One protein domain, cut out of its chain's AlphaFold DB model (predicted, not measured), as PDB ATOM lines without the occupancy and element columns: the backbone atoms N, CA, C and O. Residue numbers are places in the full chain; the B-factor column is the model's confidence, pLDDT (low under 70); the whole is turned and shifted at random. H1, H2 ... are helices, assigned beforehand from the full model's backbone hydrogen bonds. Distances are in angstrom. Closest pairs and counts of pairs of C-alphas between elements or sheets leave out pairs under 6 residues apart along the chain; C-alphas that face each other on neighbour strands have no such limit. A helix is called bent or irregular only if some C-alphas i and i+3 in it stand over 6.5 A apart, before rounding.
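AT A GLANCE: This is residues 33 to 175 of the 276 residues of an uncharacterized protein of Microscilla marina ATCC 23134 (UniProt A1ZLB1). Three long helices, H1, H2 and H5, lie side by side in an up-and-down bundle, each running against the one before it in the chain, and a shorter helix, H3, folds back from H2 and packs on H2 alone. From the end of H3 a long stretch with no named element, residues 125 to 139, returns to the short H4, near the end of the bundle where H5 begins. The printed part has 143 residues with five named helices, in the order H1, H2, H3, H4, H5, and no named strand; the class is all helix. The whole is compact, with a radius of gyration of the C-alphas of 16.6 A, yet elongated in outline, with spans of 54 by 31 by 23 A.

IN THESE COORDINATES: H1 covers residues 33 to 66 and is the longest helix, 48.3 A from its first C-alpha, at (122.444, 105.792, 149.532), to its last, at (147.132, 135.514, 120.482). H2 covers residues 70 to 99 and is 43.5 A long from first to last C-alpha. H3 covers residues 104 to 124 and is 30.0 A long. H4 covers residues 140 to 143 and is irregular, but only just: C-alphas 140 and 143 are 6.7 A apart. H5 covers residues 147 to 173 and is 38.6 A long, from C-alpha 147 at (125.248, 95.118, 139.472) to C-alpha 173 at (147.577, 124.733, 128.952).

HOW THE PARTS SIT: H2 is the hub, touching the three helices H1, H3 and H5. H1 and H2 form a helical hairpin, running opposite ways at a shallow tilt of 20 degrees. H1 touches H2 with residues 52 to 63 alone, and H2 touches H1 with residues 72 to 83 alone; their closest C-alphas, those of Lys 60 and Val 76, are 6.2 A apart. H2 and H5 touch and run opposite ways at a shallow tilt of 1 degree, with the C-alphas of Lys 97 and Arg 151 the closest, at 5.5 A. H1 and H5 touch and run the same way at a shallow tilt of 20 degrees; their closest C-alphas, those of Trp 45 and Leu 159, are 5.9 A apart. H2 and H3 form a second helical hairpin, opposite ways at a shallow tilt of 15 degrees. H2 touches H3 with residues 85 to 96 alone, and the closest C-alphas are those of Ala 92 and Leu 110, 6.4 A apart. H3 is apart from H1, H5 and H4. H4 and H5 are close but not clearly touching, with the C-alphas of Val 142 and Val 150 the closest, at 6.5 A; H4 is apart from H1 and H2. In H1, H2, H3 and H5 every O i to N i+4 pair is within hydrogen-bond range. H4 is too short for such a pair, and its one O i to N i+3 pair is not within range.

THE WHOLE: The two C-alphas farthest apart are those of Arg 66 and Gly 144, at 54.7 A. The first and last printed C-alphas, those of Gln 33 and Val 175, are 42.1 A apart. The printed part has no cut. The links from H1 to H2, from H2 to H3 and from H4 to H5 are tight, while the link from H3 to H4, with 15 residues, is long. The mean pLDDT of the printed part is 85.5. Confidence is low, under 70, at residues 66 to 67, 100 to 102, 136 to 144 and 174 to 175; H4 has a mean pLDDT of 59.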
ATOM      1  N   GLN A  33     121.196 105.032 149.383       78.19
ATOM      2  CA  GLN A  33     122.444 105.792 149.532       78.19
ATOM      3  C   GLN A  33     123.419 105.520 148.377       78.19
ATOM      4  O   GLN A  33     124.041 106.441 147.841       78.19
ATOM      5  N   LEU A  34     123.532 104.258 147.952       79.31
ATOM      6  CA  LEU A  34     124.381 103.876 146.829       79.31
ATOM      7  C   LEU A  34     123.875 104.469 145.503       79.31
ATOM      8  O   LEU A  34     124.682 104.904 144.680       79.31
ATOM      9  N   SER A  35     122.557 104.537 145.306       79.31
ATOM     10  CA  SER A  35     121.932 105.155 144.130       79.31
ATOM     11  C   SER A  35     122.158 106.672 144.071       79.31
ATOM     12  O   SER A  35     122.497 107.214 143.013       79.31
ATOM     13  N   GLU A  36     122.031 107.373 145.201       81.12
ATOM     14  CA  GLU A  36     122.334 108.809 145.293       81.12
ATOM     15  C   GLU A  36     123.810 109.090 144.992       81.12
ATOM     16  O   GLU A  36     124.126 109.955 144.169       81.12
ATOM     17  N   LEU A  37     124.716 108.301 145.579       82.25
ATOM     18  CA  LEU A  37     126.149 108.397 145.311       82.25
ATOM     19  C   LEU A  37     126.455 108.172 143.824       82.25
ATOM     20  O   LEU A  37     127.166 108.968 143.210       82.25
ATOM     21  N   GLN A  38     125.888 107.126 143.217       84.31
ATOM     22  CA  GLN A  38     126.045 106.849 141.787       84.31
ATOM     23  C   GLN A  38     125.541 108.007 140.922       84.31
ATOM     24  O   GLN A  38     126.192 108.364 139.937       84.31
ATOM     25  N   THR A  39     124.413 108.614 141.292       86.88
ATOM     26  CA  THR A  39     123.856 109.775 140.589       86.88
ATOM     27  C   THR A  39     124.825 110.953 140.648       86.88
ATOM     28  O   THR A  39     125.220 111.466 139.601       86.88
ATOM     29  N   ALA A  40     125.306 111.313 141.842       86.31
ATOM     30  CA  ALA A  40     126.271 112.397 142.022       86.31
ATOM     31  C   ALA A  40     127.581 112.149 141.253       86.31
ATOM     32  O   ALA A  40     128.120 113.051 140.605       86.31
ATOM     33  N   MET A  41     128.091 110.913 141.273       86.62
ATOM     34  CA  MET A  41     129.297 110.545 140.533       86.62
ATOM     35  C   MET A  41     129.099 110.651 139.013       86.62
ATOM     36  O   MET A  41     129.975 111.178 138.323       86.62
ATOM     37  N   ASN A  42     127.951 110.210 138.488       87.94
ATOM     38  CA  ASN A  42     127.628 110.331 137.064       87.94
ATOM     39  C   ASN A  42     127.503 111.801 136.636       87.94
ATOM     40  O   ASN A  42     128.060 112.177 135.604       87.94
ATOM     41  N   THR A  43     126.842 112.646 137.436       90.62
ATOM     42  CA  THR A  43     126.750 114.093 137.179       90.62
ATOM     43  C   THR A  43     128.135 114.736 137.132       90.62
ATOM     44  O   THR A  43     128.464 115.430 136.167       90.62
ATOM     45  N   ASN A  44     128.993 114.447 138.116       88.62
ATOM     46  CA  ASN A  44     130.366 114.957 138.157       88.62
ATOM     47  C   ASN A  44     131.197 114.503 136.949       88.62
ATOM     48  O   ASN A  44     131.985 115.280 136.399       88.62
ATOM     49  N   TRP A  45     131.024 113.255 136.515       91.38
ATOM     50  CA  TRP A  45     131.690 112.722 135.331       91.38
ATOM     51  C   TRP A  45     131.240 113.432 134.047       91.38
ATOM     52  O   TRP A  45     132.092 113.894 133.282       91.38
ATOM     53  N   GLN A  46     129.930 113.588 133.827       92.06
ATOM     54  CA  GLN A  46     129.384 114.298 132.661       92.06
ATOM     55  C   GLN A  46     129.848 115.758 132.621       92.06
ATOM     56  O   GLN A  46     130.293 116.248 131.580       92.06
ATOM     57  N   GLN A  47     129.811 116.442 133.767       93.06
ATOM     58  CA  GLN A  47     130.294 117.813 133.885       93.06
ATOM     59  C   GLN A  47     131.794 117.914 133.579       93.06
ATOM     60  O   GLN A  47     132.208 118.816 132.853       93.06
ATOM     61  N   SER A  48     132.606 116.970 134.067       90.38
ATOM     62  CA  SER A  48     134.051 116.939 133.797       90.38
ATOM     63  C   SER A  48     134.360 116.751 132.310       90.38
ATOM     64  O   SER A  48     135.242 117.427 131.780       90.38
ATOM     65  N   GLN A  49     133.599 115.899 131.612       91.69
ATOM     66  CA  GLN A  49     133.748 115.742 130.164       91.69
ATOM     67  C   GLN A  49     133.426 117.034 129.417       91.69
ATOM     68  O   GLN A  49     134.195 117.444 128.548       91.69
ATOM     69  N   LYS A  50     132.307 117.687 129.761       93.38
ATOM     70  CA  LYS A  50     131.902 118.960 129.152       93.38
ATOM     71  C   LYS A  50     132.985 120.026 129.343       93.38
ATOM     72  O   LYS A  50     133.438 120.613 128.364       93.38
ATOM     73  N   GLN A  51     133.477 120.179 130.573       91.56
ATOM     74  CA  GLN A  51     134.556 121.113 130.900       91.56
ATOM     75  C   GLN A  51     135.842 120.827 130.118       91.56
ATOM     76  O   GLN A  51     136.525 121.756 129.703       91.56
ATOM     77  N   ALA A  52     136.189 119.555 129.893       92.31
ATOM     78  CA  ALA A  52     137.372 119.198 129.113       92.31
ATOM     79  C   ALA A  52     137.261 119.635 127.640       92.31
ATOM     80  O   ALA A  52     138.258 120.059 127.059       92.31
ATOM     81  N   PHE A  53     136.068 119.552 127.039       93.75
ATOM     82  CA  PHE A  53     135.823 120.052 125.683       93.75
ATOM     83  C   PHE A  53     135.869 121.580 125.612       93.75
ATOM     84  O   PHE A  53     136.554 122.119 124.744       93.75
ATOM     85  N   GLU A  54     135.179 122.263 126.529       90.19
ATOM     86  CA  GLU A  54     135.169 123.731 126.618       90.19
ATOM     87  C   GLU A  54     136.592 124.275 126.755       90.19
ATOM     88  O   GLU A  54     137.031 125.090 125.954       90.19
ATOM     89  N   LEU A  55     137.377 123.698 127.663       88.44
ATOM     90  CA  LEU A  55     138.755 124.100 127.921       88.44
ATOM     91  C   LEU A  55     139.680 123.955 126.696       88.44
ATOM     92  O   LEU A  55     140.605 124.748 126.522       88.44
ATOM     93  N   ILE A  56     139.443 122.974 125.820       92.69
ATOM     94  CA  ILE A  56     140.184 122.860 124.553       92.69
ATOM     95  C   ILE A  56     139.723 123.892 123.532       92.69
ATOM     96  O   ILE A  56     140.558 124.409 122.791       92.69
ATOM     97  N   ASN A  57     138.422 124.164 123.455       90.00
ATOM     98  CA  ASN A  57     137.889 125.159 122.530       90.00
ATOM     99  C   ASN A  57     138.387 126.557 122.903       90.00
ATOM    100  O   ASN A  57     138.961 127.230 122.049       90.00
ATOM    101  N   ASP A  58     138.317 126.917 124.184       86.38
ATOM    102  CA  ASP A  58     138.869 128.163 124.718       86.38
ATOM    103  C   ASP A  58     140.369 128.273 124.415       86.38
ATOM    104  O   ASP A  58     140.873 129.321 123.999       86.38
ATOM    105  N   PHE A  59     141.110 127.168 124.573       87.25
ATOM    106  CA  PHE A  59     142.527 127.153 124.232       87.25
ATOM    107  C   PHE A  59     142.756 127.351 122.735       87.25
ATOM    108  O   PHE A  59     143.583 128.175 122.352       87.25
ATOM    109  N   LYS A  60     142.007 126.657 121.876       90.06
ATOM    110  CA  LYS A  60     142.083 126.813 120.421       90.06
ATOM    111  C   LYS A  60     141.820 128.262 120.004       90.06
ATOM    112  O   LYS A  60     142.581 128.804 119.209       90.06
ATOM    113  N   GLU A  61     140.795 128.899 120.562       85.88
ATOM    114  CA  GLU A  61     140.502 130.316 120.321       85.88
ATOM    115  C   GLU A  61     141.652 131.215 120.783       85.88
ATOM    116  O   GLU A  61     142.081 132.106 120.048       85.88
ATOM    117  N   SER A  62     142.232 130.941 121.956       80.88
ATOM    118  CA  SER A  62     143.390 131.696 122.444       80.88
ATOM    119  C   SER A  62     144.608 131.583 121.517       80.88
ATOM    120  O   SER A  62     145.292 132.580 121.282       80.88
ATOM    121  N   VAL A  63     144.843 130.404 120.927       83.62
ATOM    122  CA  VAL A  63     145.925 130.167 119.962       83.62
ATOM    123  C   VAL A  63     145.678 130.934 118.665       83.62
ATOM    124  O   VAL A  63     146.604 131.573 118.168       83.62
ATOM    125  N   ILE A  64     144.438 130.938 118.157       82.69
ATOM    126  CA  ILE A  64     144.045 131.690 116.952       82.69
ATOM    127  C   ILE A  64     144.279 133.191 117.144       82.69
ATOM    128  O   ILE A  64     144.852 133.838 116.271       82.69
ATOM    129  N   ILE A  65     143.843 133.741 118.280       75.12
ATOM    130  CA  ILE A  65     143.858 135.190 118.509       75.12
ATOM    131  C   ILE A  65     145.261 135.684 118.885       75.12
ATOM    132  O   ILE A  65     145.661 136.764 118.456       75.12
ATOM    133  N   ARG A  66     146.001 134.942 119.723       65.12
ATOM    134  CA  ARG A  66     147.132 135.514 120.482       65.12
ATOM    135  C   ARG A  66     148.470 134.822 120.285       65.12
ATOM    136  O   ARG A  66     149.492 135.447 120.544       65.12
ATOM    137  N   ASN A  67     148.501 133.549 119.891       68.56
ATOM    138  CA  ASN A  67     149.761 132.810 119.874       68.56
ATOM    139  C   ASN A  67     149.772 131.692 118.827       68.56
ATOM    140  O   ASN A  67     149.862 130.506 119.152       68.56
ATOM    141  N   ASN A  68     149.664 132.099 117.560       80.75
ATOM    142  CA  ASN A  68     149.600 131.227 116.389       80.75
ATOM    143  C   ASN A  68     150.977 130.624 116.051       80.75
ATOM    144  O   ASN A  68     151.589 130.937 115.033       80.75
ATOM    145  N   THR A  69     151.488 129.780 116.943       83.06
ATOM    146  CA  THR A  69     152.746 129.052 116.755       83.06
ATOM    147  C   THR A  69     152.469 127.578 116.489       83.06
ATOM    148  O   THR A  69     151.484 127.009 116.970       83.06
ATOM    149  N   ALA A  70     153.369 126.925 115.748       83.69
ATOM    150  CA  ALA A  70     153.274 125.491 115.475       83.69
ATOM    151  C   ALA A  70     153.217 124.655 116.770       83.69
ATOM    152  O   ALA A  70     152.437 123.710 116.859       83.69
ATOM    153  N   GLN A  71     153.974 125.053 117.800       85.25
ATOM    154  CA  GLN A  71     154.000 124.395 119.108       85.25
ATOM    155  C   GLN A  71     152.646 124.464 119.836       85.25
ATOM    156  O   GLN A  71     152.205 123.487 120.449       85.25
ATOM    157  N   ASN A  72     151.955 125.602 119.761       85.62
ATOM    158  CA  ASN A  72     150.646 125.746 120.391       85.62
ATOM    159  C   ASN A  72     149.573 124.946 119.657       85.62
ATOM    160  O   ASN A  72     148.770 124.266 120.296       85.62
ATOM    161  N   TRP A  73     149.602 124.938 118.323       91.19
ATOM    162  CA  TRP A  73     148.730 124.068 117.533       91.19
ATOM    163  C   TRP A  73     148.990 122.585 117.786       91.19
ATOM    164  O   TRP A  73     148.044 121.797 117.855       91.19
ATOM    165  N   GLU A  74     150.247 122.189 117.979       91.06
ATOM    166  CA  GLU A  74     150.584 120.830 118.399       91.06
ATOM    167  C   GLU A  74     149.972 120.505 119.771       91.06
ATOM    168  O   GLU A  74     149.416 119.421 119.959       91.06
ATOM    169  N   SER A  75     149.997 121.455 120.709       90.62
ATOM    170  CA  SER A  75     149.381 121.310 122.034       90.62
ATOM    171  C   SER A  75     147.854 121.185 121.949       90.62
ATOM    172  O   SER A  75     147.283 120.295 122.584       90.62
ATOM    173  N   VAL A  76     147.191 121.984 121.099       93.25
ATOM    174  CA  VAL A  76     145.751 121.855 120.797       93.25
ATOM    175  C   VAL A  76     145.447 120.466 120.229       93.25
ATOM    176  O   VAL A  76     144.548 119.782 120.722       93.25
ATOM    177  N   ARG A  77     146.224 120.002 119.239       95.56
ATOM    178  CA  ARG A  77     146.049 118.676 118.622       95.56
ATOM    179  C   ARG A  77     146.216 117.552 119.650       95.56
ATOM    180  O   ARG A  77     145.392 116.639 119.684       95.56
ATOM    181  N   LYS A  78     147.240 117.618 120.511       95.19
ATOM    182  CA  LYS A  78     147.455 116.649 121.603       95.19
ATOM    183  C   LYS A  78     146.295 116.651 122.599       95.19
ATOM    184  O   LYS A  78     145.830 115.579 122.983       95.19
ATOM    185  N   GLY A  79     145.783 117.826 122.967       95.56
ATOM    186  CA  GLY A  79     144.596 117.956 123.815       95.56
ATOM    187  C   GLY A  79     143.362 117.304 123.183       95.56
ATOM    188  O   GLY A  79     142.670 116.519 123.830       95.56
ATOM    189  N   GLN A  80     143.100 117.568 121.901       96.31
ATOM    190  CA  GLN A  80     141.959 116.986 121.183       96.31
ATOM    191  C   GLN A  80     142.060 115.459 121.109       96.31
ATOM    192  O   GLN A  80     141.082 114.755 121.364       96.31
ATOM    193  N   GLN A  81     143.255 114.936 120.817       97.12
ATOM    194  CA  GLN A  81     143.522 113.498 120.825       97.12
ATOM    195  C   GLN A  81     143.294 112.880 122.208       97.12
ATOM    196  O   GLN A  81     142.705 111.803 122.298       97.12
ATOM    197  N   LEU A  82     143.711 113.562 123.280       97.00
ATOM    198  CA  LEU A  82     143.458 113.138 124.655       97.00
ATOM    199  C   LEU A  82     141.959 113.046 124.949       97.00
ATOM    200  O   LEU A  82     141.512 112.010 125.441       97.00
ATOM    201  N   VAL A  83     141.177 114.082 124.633       96.12
ATOM    202  CA  VAL A  83     139.718 114.057 124.834       96.12
ATOM    203  C   VAL A  83     139.072 112.929 124.038       96.12
ATOM    204  O   VAL A  83     138.290 112.158 124.594       96.12
ATOM    205  N   HIS A  84     139.447 112.774 122.769       96.44
ATOM    206  CA  HIS A  84     138.909 111.726 121.909       96.44
ATOM    207  C   HIS A  84     139.196 110.320 122.455       96.44
ATOM    208  O   HIS A  84     138.278 109.516 122.612       96.44
ATOM    209  N   LYS A  85     140.452 110.026 122.805       96.25
ATOM    210  CA  LYS A  85     140.841 108.719 123.354       96.25
ATOM    211  C   LYS A  85     140.215 108.453 124.724       96.25
ATOM    212  O   LYS A  85     139.777 107.340 124.983       96.25
ATOM    213  N   THR A  86     140.103 109.472 125.577       95.75
ATOM    214  CA  THR A  86     139.436 109.334 126.882       95.75
ATOM    215  C   THR A  86     137.948 109.018 126.706       95.75
ATOM    216  O   THR A  86     137.419 108.152 127.401       95.75
ATOM    217  N   LYS A  87     137.283 109.636 125.719       95.50
ATOM    218  CA  LYS A  87     135.898 109.313 125.347       95.50
ATOM    219  C   LYS A  87     135.750 107.857 124.891       95.50
ATOM    220  O   LYS A  87     134.794 107.204 125.291       95.50
ATOM    221  N   GLN A  88     136.696 107.328 124.111       94.31
ATOM    222  CA  GLN A  88     136.678 105.917 123.693       94.31
ATOM    223  C   GLN A  88     136.721 104.957 124.892       94.31
ATOM    224  O   GLN A  88     135.915 104.031 124.952       94.31
ATOM    225  N   ILE A  89     137.598 105.206 125.873       94.25
ATOM    226  CA  ILE A  89     137.661 104.393 127.099       94.25
ATOM    227  C   ILE A  89     136.369 104.515 127.907       94.25
ATOM    228  O   ILE A  89     135.812 103.510 128.336       94.25
ATOM    229  N   ASN A  90     135.857 105.735 128.075       93.75
ATOM    230  CA  ASN A  90     134.604 105.975 128.785       93.75
ATOM    231  C   ASN A  90     133.412 105.247 128.138       93.75
ATOM    232  O   ASN A  90     132.583 104.701 128.859       93.75
ATOM    233  N   ASN A  91     133.351 105.189 126.806       92.88
ATOM    234  CA  ASN A  91     132.320 104.437 126.089       92.88
ATOM    235  C   ASN A  91     132.451 102.923 126.320       92.88
ATOM    236  O   ASN A  91     131.447 102.248 126.531       92.88
ATOM    237  N   ALA A  92     133.677 102.388 126.316       91.44
ATOM    238  CA  ALA A  92     133.916 100.976 126.623       91.44
ATOM    239  C   ALA A  92     133.515 100.636 128.072       91.44
ATOM    240  O   ALA A  92     132.905  99.601 128.327       91.44
ATOM    241  N   LEU A  93     133.795 101.543 129.011       91.25
ATOM    242  CA  LEU A  93     133.368 101.441 130.405       91.25
ATOM    243  C   LEU A  93     131.838 101.448 130.546       91.25
ATOM    244  O   LEU A  93     131.291 100.588 131.233       91.25
ATOM    245  N   GLU A  94     131.136 102.351 129.859       91.12
ATOM    246  CA  GLU A  94     129.665 102.379 129.842       91.12
ATOM    247  C   GLU A  94     129.059 101.104 129.239       91.12
ATOM    248  O   GLU A  94     128.046 100.602 129.730       91.12
ATOM    249  N   HIS A  95     129.698 100.515 128.225       89.69
ATOM    250  CA  HIS A  95     129.265  99.228 127.683       89.69
ATOM    251  C   HIS A  95     129.359  98.106 128.733       89.69
ATOM    252  O   HIS A  95     128.421  97.325 128.893       89.69
ATOM    253  N   ILE A  96     130.449  98.047 129.512       86.81
ATOM    254  CA  ILE A  96     130.571  97.082 130.621       86.81
ATOM    255  C   ILE A  96     129.518  97.334 131.701       86.81
ATOM    256  O   ILE A  96     128.890  96.388 132.177       86.81
ATOM    257  N   LYS A  97     129.287  98.604 132.041       86.38
ATOM    258  CA  LYS A  97     128.299  99.037 133.036       86.38
ATOM    259  C   LYS A  97     126.884  98.546 132.723       86.38
ATOM    260  O   LYS A  97     126.133  98.253 133.649       86.38
ATOM    261  N   THR A  98     126.537  98.478 131.439       85.81
ATOM    262  CA  THR A  98     125.184  98.181 130.951       85.81
ATOM    263  C   THR A  98     124.986  96.718 130.545       85.81
ATOM    264  O   THR A  98     123.930  96.167 130.830       85.81
ATOM    265  N   HIS A  99     125.986  96.073 129.931       80.06
ATOM    266  CA  HIS A  99     125.813  94.762 129.280       80.06
ATOM    267  C   HIS A  99     126.881  93.714 129.648       80.06
ATOM    268  O   HIS A  99     126.764  92.556 129.257       80.06
ATOM    269  N   GLY A 100     127.963  94.096 130.338       65.06
ATOM    270  CA  GLY A 100     129.218  93.332 130.301       65.06
ATOM    271  C   GLY A 100     129.632  92.591 131.569       65.06
ATOM    272  O   GLY A 100     130.735  92.058 131.577       65.06
ATOM    273  N   GLN A 101     128.809  92.547 132.622       67.38
ATOM    274  CA  GLN A 101     129.251  92.055 133.943       67.38
ATOM    275  C   GLN A 101     129.739  90.594 133.913       67.38
ATOM    276  O   GLN A 101     130.731  90.275 134.558       67.38
ATOM    277  N   ASN A 102     129.136  89.754 133.064       69.31
ATOM    278  CA  ASN A 102     129.505  88.339 132.911       69.31
ATOM    279  C   ASN A 102     130.256  88.039 131.602       69.31
ATOM    280  O   ASN A 102     130.544  86.884 131.295       69.31
ATOM    281  N   ASN A 103     130.563  89.060 130.796       78.81
ATOM    282  CA  ASN A 103     131.200  88.870 129.498       78.81
ATOM    283  C   ASN A 103     132.724  89.013 129.631       78.81
ATOM    284  O   ASN A 103     133.278  90.103 129.467       78.81
ATOM    285  N   GLN A 104     133.405  87.893 129.901       80.62
ATOM    286  CA  GLN A 104     134.869  87.833 130.011       80.62
ATOM    287  C   GLN A 104     135.576  88.439 128.790       80.62
ATOM    288  O   GLN A 104     136.563  89.152 128.942       80.62
ATOM    289  N   GLN A 105     135.047  88.234 127.581       83.94
ATOM    290  CA  GLN A 105     135.632  88.795 126.363       83.94
ATOM    291  C   GLN A 105     135.564  90.330 126.347       83.94
ATOM    292  O   GLN A 105     136.516  90.992 125.925       83.94
ATOM    293  N   ALA A 106     134.467  90.914 126.840       84.12
ATOM    294  CA  ALA A 106     134.322  92.362 126.948       84.12
ATOM    295  C   ALA A 106     135.285  92.954 127.992       84.12
ATOM    296  O   ALA A 106     135.879  94.006 127.747       84.12
ATOM    297  N   LEU A 107     135.493  92.262 129.118       82.75
ATOM    298  CA  LEU A 107     136.459  92.661 130.148       82.75
ATOM    299  C   LEU A 107     137.904  92.607 129.630       82.75
ATOM    300  O   LEU A 107     138.638  93.583 129.791       82.75
ATOM    301  N   SER A 108     138.288  91.538 128.927       84.44
ATOM    302  CA  SER A 108     139.615  91.420 128.303       84.44
ATOM    303  C   SER A 108     139.851  92.491 127.231       84.44
ATOM    304  O   SER A 108     140.933  93.076 127.142       84.44
ATOM    305  N   SER A 109     138.826  92.809 126.430       87.19
ATOM    306  CA  SER A 109     138.888  93.893 125.439       87.19
ATOM    307  C   SER A 109     139.075  95.264 126.101       87.19
ATOM    308  O   SER A 109     139.893  96.080 125.657       87.19
ATOM    309  N   LEU A 110     138.368  95.514 127.207       88.00
ATOM    310  CA  LEU A 110     138.519  96.739 127.985       88.00
ATOM    311  C   LEU A 110     139.928  96.858 128.573       88.00
ATOM    312  O   LEU A 110     140.540  97.916 128.440       88.00
ATOM    313  N   GLU A 111     140.461  95.787 129.163       87.56
ATOM    314  CA  GLU A 111     141.826  95.755 129.693       87.56
ATOM    315  C   GLU A 111     142.844  96.116 128.611       87.56
ATOM    316  O   GLU A 111     143.617  97.061 128.777       87.56
ATOM    317  N   GLN A 112     142.776  95.460 127.450       89.88
ATOM    318  CA  GLN A 112     143.673  95.759 126.338       89.88
ATOM    319  C   GLN A 112     143.558  97.226 125.886       89.88
ATOM    320  O   GLN A 112     144.564  97.868 125.563       89.88
ATOM    321  N   THR A 113     142.342  97.773 125.860       90.81
ATOM    322  CA  THR A 113     142.094  99.164 125.459       90.81
ATOM    323  C   THR A 113     142.668 100.149 126.485       90.81
ATOM    324  O   THR A 113     143.329 101.118 126.100       90.81
ATOM    325  N   VAL A 114     142.501  99.879 127.783       90.69
ATOM    326  CA  VAL A 114     143.072 100.679 128.879       90.69
ATOM    327  C   VAL A 114     144.598 100.616 128.867       90.69
ATOM    328  O   VAL A 114     145.242 101.662 128.952       90.69
ATOM    329  N   SER A 115     145.199  99.439 128.673       90.31
ATOM    330  CA  SER A 115     146.656  99.292 128.566       90.31
ATOM    331  C   SER A 115     147.219 100.075 127.379       90.31
ATOM    332  O   SER A 115     148.194 100.814 127.537       90.31
ATOM    333  N   LYS A 116     146.580  99.993 126.202       92.50
ATOM    334  CA  LYS A 116     146.965 100.784 125.019       92.50
ATOM    335  C   LYS A 116     146.847 102.287 125.280       92.50
ATOM    336  O   LYS A 116     147.726 103.052 124.881       92.50
ATOM    337  N   TYR A 117     145.783 102.719 125.957       94.06
ATOM    338  CA  TYR A 117     145.598 104.117 126.342       94.06
ATOM    339  C   TYR A 117     146.671 104.588 127.326       94.06
ATOM    340  O   TYR A 117     147.242 105.659 127.130       94.06
ATOM    341  N   HIS A 118     147.005 103.777 128.330       92.69
ATOM    342  CA  HIS A 118     148.044 104.090 129.303       92.69
ATOM    343  C   HIS A 118     149.431 104.194 128.653       92.69
ATOM    344  O   HIS A 118     150.137 105.180 128.856       92.69
ATOM    345  N   GLN A 119     149.802 103.234 127.800       93.12
ATOM    346  CA  GLN A 119     151.057 103.286 127.041       93.12
ATOM    347  C   GLN A 119     151.128 104.526 126.141       93.12
ATOM    348  O   GLN A 119     152.170 105.179 126.056       93.12
ATOM    349  N   TRP A 120     150.017 104.875 125.485       95.75
ATOM    350  CA  TRP A 120     149.924 106.095 124.693       95.75
ATOM    351  C   TRP A 120     150.101 107.349 125.560       95.75
ATOM    352  O   TRP A 120     150.911 108.204 125.204       95.75
ATOM    353  N   LEU A 121     149.419 107.438 126.708       94.81
ATOM    354  CA  LEU A 121     149.560 108.549 127.654       94.81
ATOM    355  C   LEU A 121     151.018 108.731 128.089       94.81
ATOM    356  O   LEU A 121     151.553 109.830 127.969       94.81
ATOM    357  N   GLN A 122     151.672 107.652 128.528       93.19
ATOM    358  CA  GLN A 122     153.066 107.682 128.978       93.19
ATOM    359  C   GLN A 122     154.026 108.087 127.854       93.19
ATOM    360  O   GLN A 122     154.944 108.872 128.067       93.19
ATOM    361  N   ARG A 123     153.802 107.610 126.623       95.19
ATOM    362  CA  ARG A 123     154.639 107.978 125.472       95.19
ATOM    363  C   ARG A 123     154.444 109.440 125.063       95.19
ATOM    364  O   ARG A 123     155.423 110.142 124.819       95.19
ATOM    365  N   THR A 124     153.197 109.893 124.945       94.56
ATOM    366  CA  THR A 124     152.864 111.240 124.453       94.56
ATOM    367  C   THR A 124     153.163 112.321 125.489       94.56
ATOM    368  O   THR A 124     153.589 113.415 125.119       94.56
ATOM    369  N   PHE A 125     152.996 112.009 126.775       93.75
ATOM    370  CA  PHE A 125     153.157 112.944 127.884       93.75
ATOM    371  C   PHE A 125     154.251 112.502 128.861       93.75
ATOM    372  O   PHE A 125     154.122 112.721 130.058       93.75
ATOM    373  N   LYS A 126     155.354 111.933 128.353       91.19
ATOM    374  CA  LYS A 126     156.470 111.376 129.148       91.19
ATOM    375  C   LYS A 126     157.075 112.318 130.200       91.19
ATOM    376  O   LYS A 126     157.698 111.865 131.148       91.19
ATOM    377  N   ASN A 127     156.921 113.627 130.005       87.88
ATOM    378  CA  ASN A 127     157.429 114.650 130.922       87.88
ATOM    379  C   ASN A 127     156.470 114.918 132.095       87.88
ATOM    380  O   ASN A 127     156.819 115.653 133.014       87.88
ATOM    381  N   LEU A 128     155.252 114.375 132.048       86.38
ATOM    382  CA  LEU A 128     154.264 114.491 133.107       86.38
ATOM    383  C   LEU A 128     154.337 113.239 133.978       86.38
ATOM    384  O   LEU A 128     154.185 112.124 133.489       86.38
ATOM    385  N   GLN A 129     154.525 113.428 135.282       87.88
ATOM    386  CA  GLN A 129     154.379 112.352 136.259       87.88
ATOM    387  C   GLN A 129     152.884 112.059 136.439       87.88
ATOM    388  O   GLN A 129     152.220 112.622 137.309       87.88
ATOM    389  N   LEU A 130     152.324 111.247 135.538       87.12
ATOM    390  CA  LEU A 130     150.912 110.871 135.564       87.12
ATOM    391  C   LEU A 130     150.693 109.677 136.499       87.12
ATOM    392  O   LEU A 130     151.489 108.734 136.463       87.12
ATOM    393  N   PRO A 131     149.610 109.674 137.299       86.19
ATOM    394  CA  PRO A 131     149.297 108.529 138.139       86.19
ATOM    395  C   PRO A 131     148.984 107.303 137.272       86.19
ATOM    396  O   PRO A 131     148.452 107.408 136.161       86.19
ATOM    397  N   LEU A 132     149.325 106.124 137.792       82.12
ATOM    398  CA  LEU A 132     149.002 104.855 137.150       82.12
ATOM    399  C   LEU A 132     147.481 104.661 137.133       82.12
ATOM    400  O   LEU A 132     146.801 104.865 138.136       82.12
ATOM    401  N   LEU A 133     146.951 104.264 135.977       81.56
ATOM    402  CA  LEU A 133     145.554 103.863 135.857       81.56
ATOM    403  C   LEU A 133     145.472 102.380 136.198       81.56
ATOM    404  O   LEU A 133     145.899 101.535 135.413       81.56
ATOM    405  N   ASP A 134     144.951 102.065 137.380       74.69
ATOM    406  CA  ASP A 134     144.752 100.678 137.785       74.69
ATOM    407  C   ASP A 134     143.716  99.986 136.898       74.69
ATOM    408  O   ASP A 134     142.592 100.483 136.753       74.69
ATOM    409  N   SER A 135     144.080  98.811 136.373       70.06
ATOM    410  CA  SER A 135     143.171  97.959 135.604       70.06
ATOM    411  C   SER A 135     141.955  97.543 136.436       70.06
ATOM    412  O   SER A 135     142.063  97.274 137.633       70.06
ATOM    413  N   LEU A 136     140.797  97.447 135.782       61.84
ATOM    414  CA  LEU A 136     139.582  96.875 136.368       61.84
ATOM    415  C   LEU A 136     139.719  95.377 136.652       61.84
ATOM    416  O   LEU A 136     139.048  94.869 137.543       61.84
ATOM    417  N   THR A 137     140.622  94.688 135.954       60.69
ATOM    418  CA  THR A 137     140.888  93.253 136.139       60.69
ATOM    419  C   THR A 137     141.605  92.935 137.449       60.69
ATOM    420  O   THR A 137     141.582  91.791 137.888       60.69
ATOM    421  N   LYS A 138     142.173  93.944 138.134       62.78
ATOM    422  CA  LYS A 138     142.713  93.785 139.495       62.78
ATOM    423  C   LYS A 138     141.635  93.506 140.549       62.78
ATOM    424  O   LYS A 138     141.986  93.176 141.676       62.78
ATOM    425  N   TYR A 139     140.355  93.647 140.205       64.12
ATOM    426  CA  TYR A 139     139.233  93.338 141.086       64.12
ATOM    427  C   TYR A 139     138.607  92.007 140.639       64.12
ATOM    428  O   TYR A 139     137.687  92.015 139.819       64.12
ATOM    429  N   PRO A 140     139.094  90.853 141.143       53.47
ATOM    430  CA  PRO A 140     138.561  89.530 140.785       53.47
ATOM    431  C   PRO A 140     137.070  89.378 141.126       53.47
ATOM    432  O   PRO A 140     136.381  88.521 140.580       53.47
ATOM    433  N   GLU A 141     136.553  90.259 141.981       56.97
ATOM    434  CA  GLU A 141     135.165  90.299 142.428       56.97
ATOM    435  C   GLU A 141     134.165  90.705 141.335       56.97
ATOM    436  O   GLU A 141     132.975  90.480 141.512       56.97
ATOM    437  N   VAL A 142     134.592  91.243 140.183       63.44
ATOM    438  CA  VAL A 142     133.649  91.658 139.119       63.44
ATOM    439  C   VAL A 142     132.810  90.480 138.595       63.44
ATOM    440  O   VAL A 142     131.660  90.689 138.229       63.44
ATOM    441  N   GLY A 143     133.336  89.249 138.632       62.06
ATOM    442  CA  GLY A 143     132.609  88.041 138.213       62.06
ATOM    443  C   GLY A 143     131.520  87.556 139.182       62.06
ATOM    444  O   GLY A 143     130.776  86.646 138.831       62.06
ATOM    445  N   GLY A 144     131.416  88.142 140.383       66.25
ATOM    446  CA  GLY A 144     130.404  87.798 141.394       66.25
ATOM    447  C   GLY A 144     129.795  88.998 142.131       66.25
ATOM    448  O   GLY A 144     128.950  88.821 143.007       66.25
ATOM    449  N   ALA A 145     130.214  90.220 141.800       74.31
ATOM    450  CA  ALA A 145     129.733  91.448 142.414       74.31
ATOM    451  C   ALA A 145     128.307  91.782 141.966       74.31
ATOM    452  O   ALA A 145     127.893  91.505 140.840       74.31
ATOM    453  N   THR A 146     127.554  92.455 142.839       78.00
ATOM    454  CA  THR A 146     126.215  92.925 142.478       78.00
ATOM    455  C   THR A 146     126.296  93.975 141.363       78.00
ATOM    456  O   THR A 146     127.264  94.747 141.290       78.00
ATOM    457  N   PRO A 147     125.251  94.113 140.527       80.69
ATOM    458  CA  PRO A 147     125.248  95.118 139.472       80.69
ATOM    459  C   PRO A 147     125.442  96.551 139.973       80.69
ATOM    460  O   PRO A 147     125.940  97.408 139.242       80.69
ATOM    461  N   ALA A 148     125.045  96.839 141.213       79.25
ATOM    462  CA  ALA A 148     125.263  98.137 141.836       79.25
ATOM    463  C   ALA A 148     126.748  98.381 142.157       79.25
ATOM    464  O   ALA A 148     127.264  99.460 141.860       79.25
ATOM    465  N   VAL A 149     127.458  97.375 142.673       79.94
ATOM    466  CA  VAL A 149     128.901  97.462 142.944       79.94
ATOM    467  C   VAL A 149     129.684  97.653 141.647       79.94
ATOM    468  O   VAL A 149     130.513  98.559 141.564       79.94
ATOM    469  N   VAL A 150     129.373  96.888 140.594       82.75
ATOM    470  CA  VAL A 150     130.049  97.044 139.295       82.75
ATOM    471  C   VAL A 150     129.814  98.440 138.711       82.75
ATOM    472  O   VAL A 150     130.760  99.075 138.242       82.75
ATOM    473  N   ARG A 151     128.583  98.969 138.788       85.31
ATOM    474  CA  ARG A 151     128.277 100.343 138.349       85.31
ATOM    475  C   ARG A 151     129.102 101.385 139.108       85.31
ATOM    476  O   ARG A 151     129.689 102.259 138.473       85.31
ATOM    477  N   ALA A 152     129.190 101.272 140.433       84.00
ATOM    478  CA  ALA A 152     129.982 102.183 141.258       84.00
ATOM    479  C   ALA A 152     131.488 102.099 140.939       84.00
ATOM    480  O   ALA A 152     132.155 103.131 140.805       84.00
ATOM    481  N   LEU A 153     132.020 100.887 140.749       84.81
ATOM    482  CA  LEU A 153     133.421 100.665 140.387       84.81
ATOM    483  C   LEU A 153     133.751 101.279 139.021       84.81
ATOM    484  O   LEU A 153     134.724 102.025 138.894       84.81
ATOM    485  N   VAL A 154     132.918 101.020 138.008       88.38
ATOM    486  CA  VAL A 154     133.083 101.591 136.665       88.38
ATOM    487  C   VAL A 154     133.061 103.117 136.721       88.38
ATOM    488  O   VAL A 154     133.960 103.762 136.179       88.38
ATOM    489  N   THR A 155     132.091 103.706 137.421       89.31
ATOM    490  CA  THR A 155     131.998 105.163 137.539       89.31
ATOM    491  C   THR A 155     133.185 105.759 138.302       89.31
ATOM    492  O   THR A 155     133.709 106.802 137.910       89.31
ATOM    493  N   THR A 156     133.716 105.065 139.309       88.88
ATOM    494  CA  THR A 156     134.963 105.470 139.977       88.88
ATOM    495  C   THR A 156     136.140 105.516 138.996       88.88
ATOM    496  O   THR A 156     136.894 106.491 138.980       88.88
ATOM    497  N   LYS A 157     136.278 104.517 138.115       89.62
ATOM    498  CA  LYS A 157     137.326 104.516 137.078       89.62
ATOM    499  C   LYS A 157     137.147 105.623 136.049       89.62
ATOM    500  O   LYS A 157     138.128 106.252 135.654       89.62
ATOM    501  N   GLN A 158     135.911 105.909 135.650       92.44
ATOM    502  CA  GLN A 158     135.611 107.045 134.779       92.44
ATOM    503  C   GLN A 158     136.061 108.368 135.417       92.44
ATOM    504  O   GLN A 158     136.690 109.185 134.745       92.44
ATOM    505  N   LEU A 159     135.816 108.567 136.716       91.06
ATOM    506  CA  LEU A 159     136.284 109.755 137.438       91.06
ATOM    507  C   LEU A 159     137.815 109.828 137.513       91.06
ATOM    508  O   LEU A 159     138.376 110.896 137.273       91.06
ATOM    509  N   GLN A 160     138.503 108.710 137.767       91.56
ATOM    510  CA  GLN A 160     139.974 108.657 137.730       91.56
ATOM    511  C   GLN A 160     140.521 109.054 136.348       91.56
ATOM    512  O   GLN A 160     141.442 109.868 136.252       91.56
ATOM    513  N   LEU A 161     139.912 108.565 135.261       93.69
ATOM    514  CA  LEU A 161     140.268 108.968 133.896       93.69
ATOM    515  C   LEU A 161     140.068 110.471 133.667       93.69
ATOM    516  O   LEU A 161     140.925 111.114 133.062       93.69
ATOM    517  N   GLN A 162     138.973 111.049 134.173       93.62
ATOM    518  CA  GLN A 162     138.733 112.495 134.086       93.62
ATOM    519  C   GLN A 162     139.760 113.304 134.886       93.62
ATOM    520  O   GLN A 162     140.199 114.359 134.429       93.62
ATOM    521  N   GLN A 163     140.194 112.816 136.051       91.06
ATOM    522  CA  GLN A 163     141.249 113.462 136.835       91.06
ATOM    523  C   GLN A 163     142.577 113.482 136.072       91.06
ATOM    524  O   GLN A 163     143.183 114.547 135.940       91.06
ATOM    525  N   VAL A 164     142.989 112.347 135.496       93.62
ATOM    526  CA  VAL A 164     144.199 112.268 134.659       93.62
ATOM    527  C   VAL A 164     144.084 113.189 133.449       93.62
ATOM    528  O   VAL A 164     144.987 113.984 133.189       93.62
ATOM    529  N   GLN A 165     142.953 113.151 132.744       95.12
ATOM    530  CA  GLN A 165     142.685 114.035 131.614       95.12
ATOM    531  C   GLN A 165     142.814 115.509 132.012       95.12
ATOM    532  O   GLN A 165     143.486 116.277 131.328       95.12
ATOM    533  N   LYS A 166     142.228 115.905 133.144       91.06
ATOM    534  CA  LYS A 166     142.310 117.268 133.674       91.06
ATOM    535  C   LYS A 166     143.744 117.669 134.017       91.06
ATOM    536  O   LYS A 166     144.123 118.804 133.737       91.06
ATOM    537  N   MET A 167     144.544 116.772 134.596       89.56
ATOM    538  CA  MET A 167     145.963 117.025 134.878       89.56
ATOM    539  C   MET A 167     146.759 117.253 133.592       89.56
ATOM    540  O   MET A 167     147.485 118.241 133.496       89.56
ATOM    541  N   VAL A 168     146.579 116.390 132.589       93.25
ATOM    542  CA  VAL A 168     147.268 116.518 131.298       93.25
ATOM    543  C   VAL A 168     146.837 117.789 130.573       93.25
ATOM    544  O   VAL A 168     147.690 118.530 130.096       93.25
ATOM    545  N   LEU A 169     145.533 118.081 130.518       91.94
ATOM    546  CA  LEU A 169     145.035 119.306 129.897       91.94
ATOM    547  C   LEU A 169     145.603 120.538 130.596       91.94
ATOM    548  O   LEU A 169     146.156 121.400 129.929       91.94
ATOM    549  N   ARG A 170     145.577 120.594 131.932       86.88
ATOM    550  CA  ARG A 170     146.221 121.688 132.672       86.88
ATOM    551  C   ARG A 170     147.694 121.819 132.311       86.88
ATOM    552  O   ARG A 170     148.124 122.924 132.032       86.88
ATOM    553  N   ALA A 171     148.447 120.726 132.252       86.44
ATOM    554  CA  ALA A 171     149.857 120.777 131.882       86.44
ATOM    555  C   ALA A 171     150.092 121.279 130.446       86.44
ATOM    556  O   ALA A 171     151.004 122.071 130.222       86.44
ATOM    557  N   LEU A 172     149.248 120.879 129.489       85.62
ATOM    558  CA  LEU A 172     149.293 121.392 128.115       85.62
ATOM    559  C   LEU A 172     148.943 122.882 128.039       85.62
ATOM    560  O   LEU A 172     149.507 123.598 127.217       85.62
ATOM    561  N   LEU A 173     148.039 123.346 128.903       75.50
ATOM    562  CA  LEU A 173     147.577 124.733 128.952       75.50
ATOM    563  C   LEU A 173     148.428 125.654 129.842       75.50
ATOM    564  O   LEU A 173     148.300 126.872 129.750       75.50
ATOM    565  N   ILE A 174     149.287 125.097 130.705       65.44
ATOM    566  CA  ILE A 174     150.257 125.841 131.529       65.44
ATOM    567  C   ILE A 174     151.403 126.394 130.679       65.44
ATOM    568  O   ILE A 174     152.128 127.272 131.152       65.44
ATOM    569  N   VAL A 175     151.536 125.971 129.413       52.94
ATOM    570  CA  VAL A 175     152.305 126.727 128.420       52.94
ATOM    571  C   VAL A 175     151.595 128.066 128.245       52.94
ATOM    572  O   VAL A 175     150.748 128.226 127.370       52.94
TER     573      VAL A 175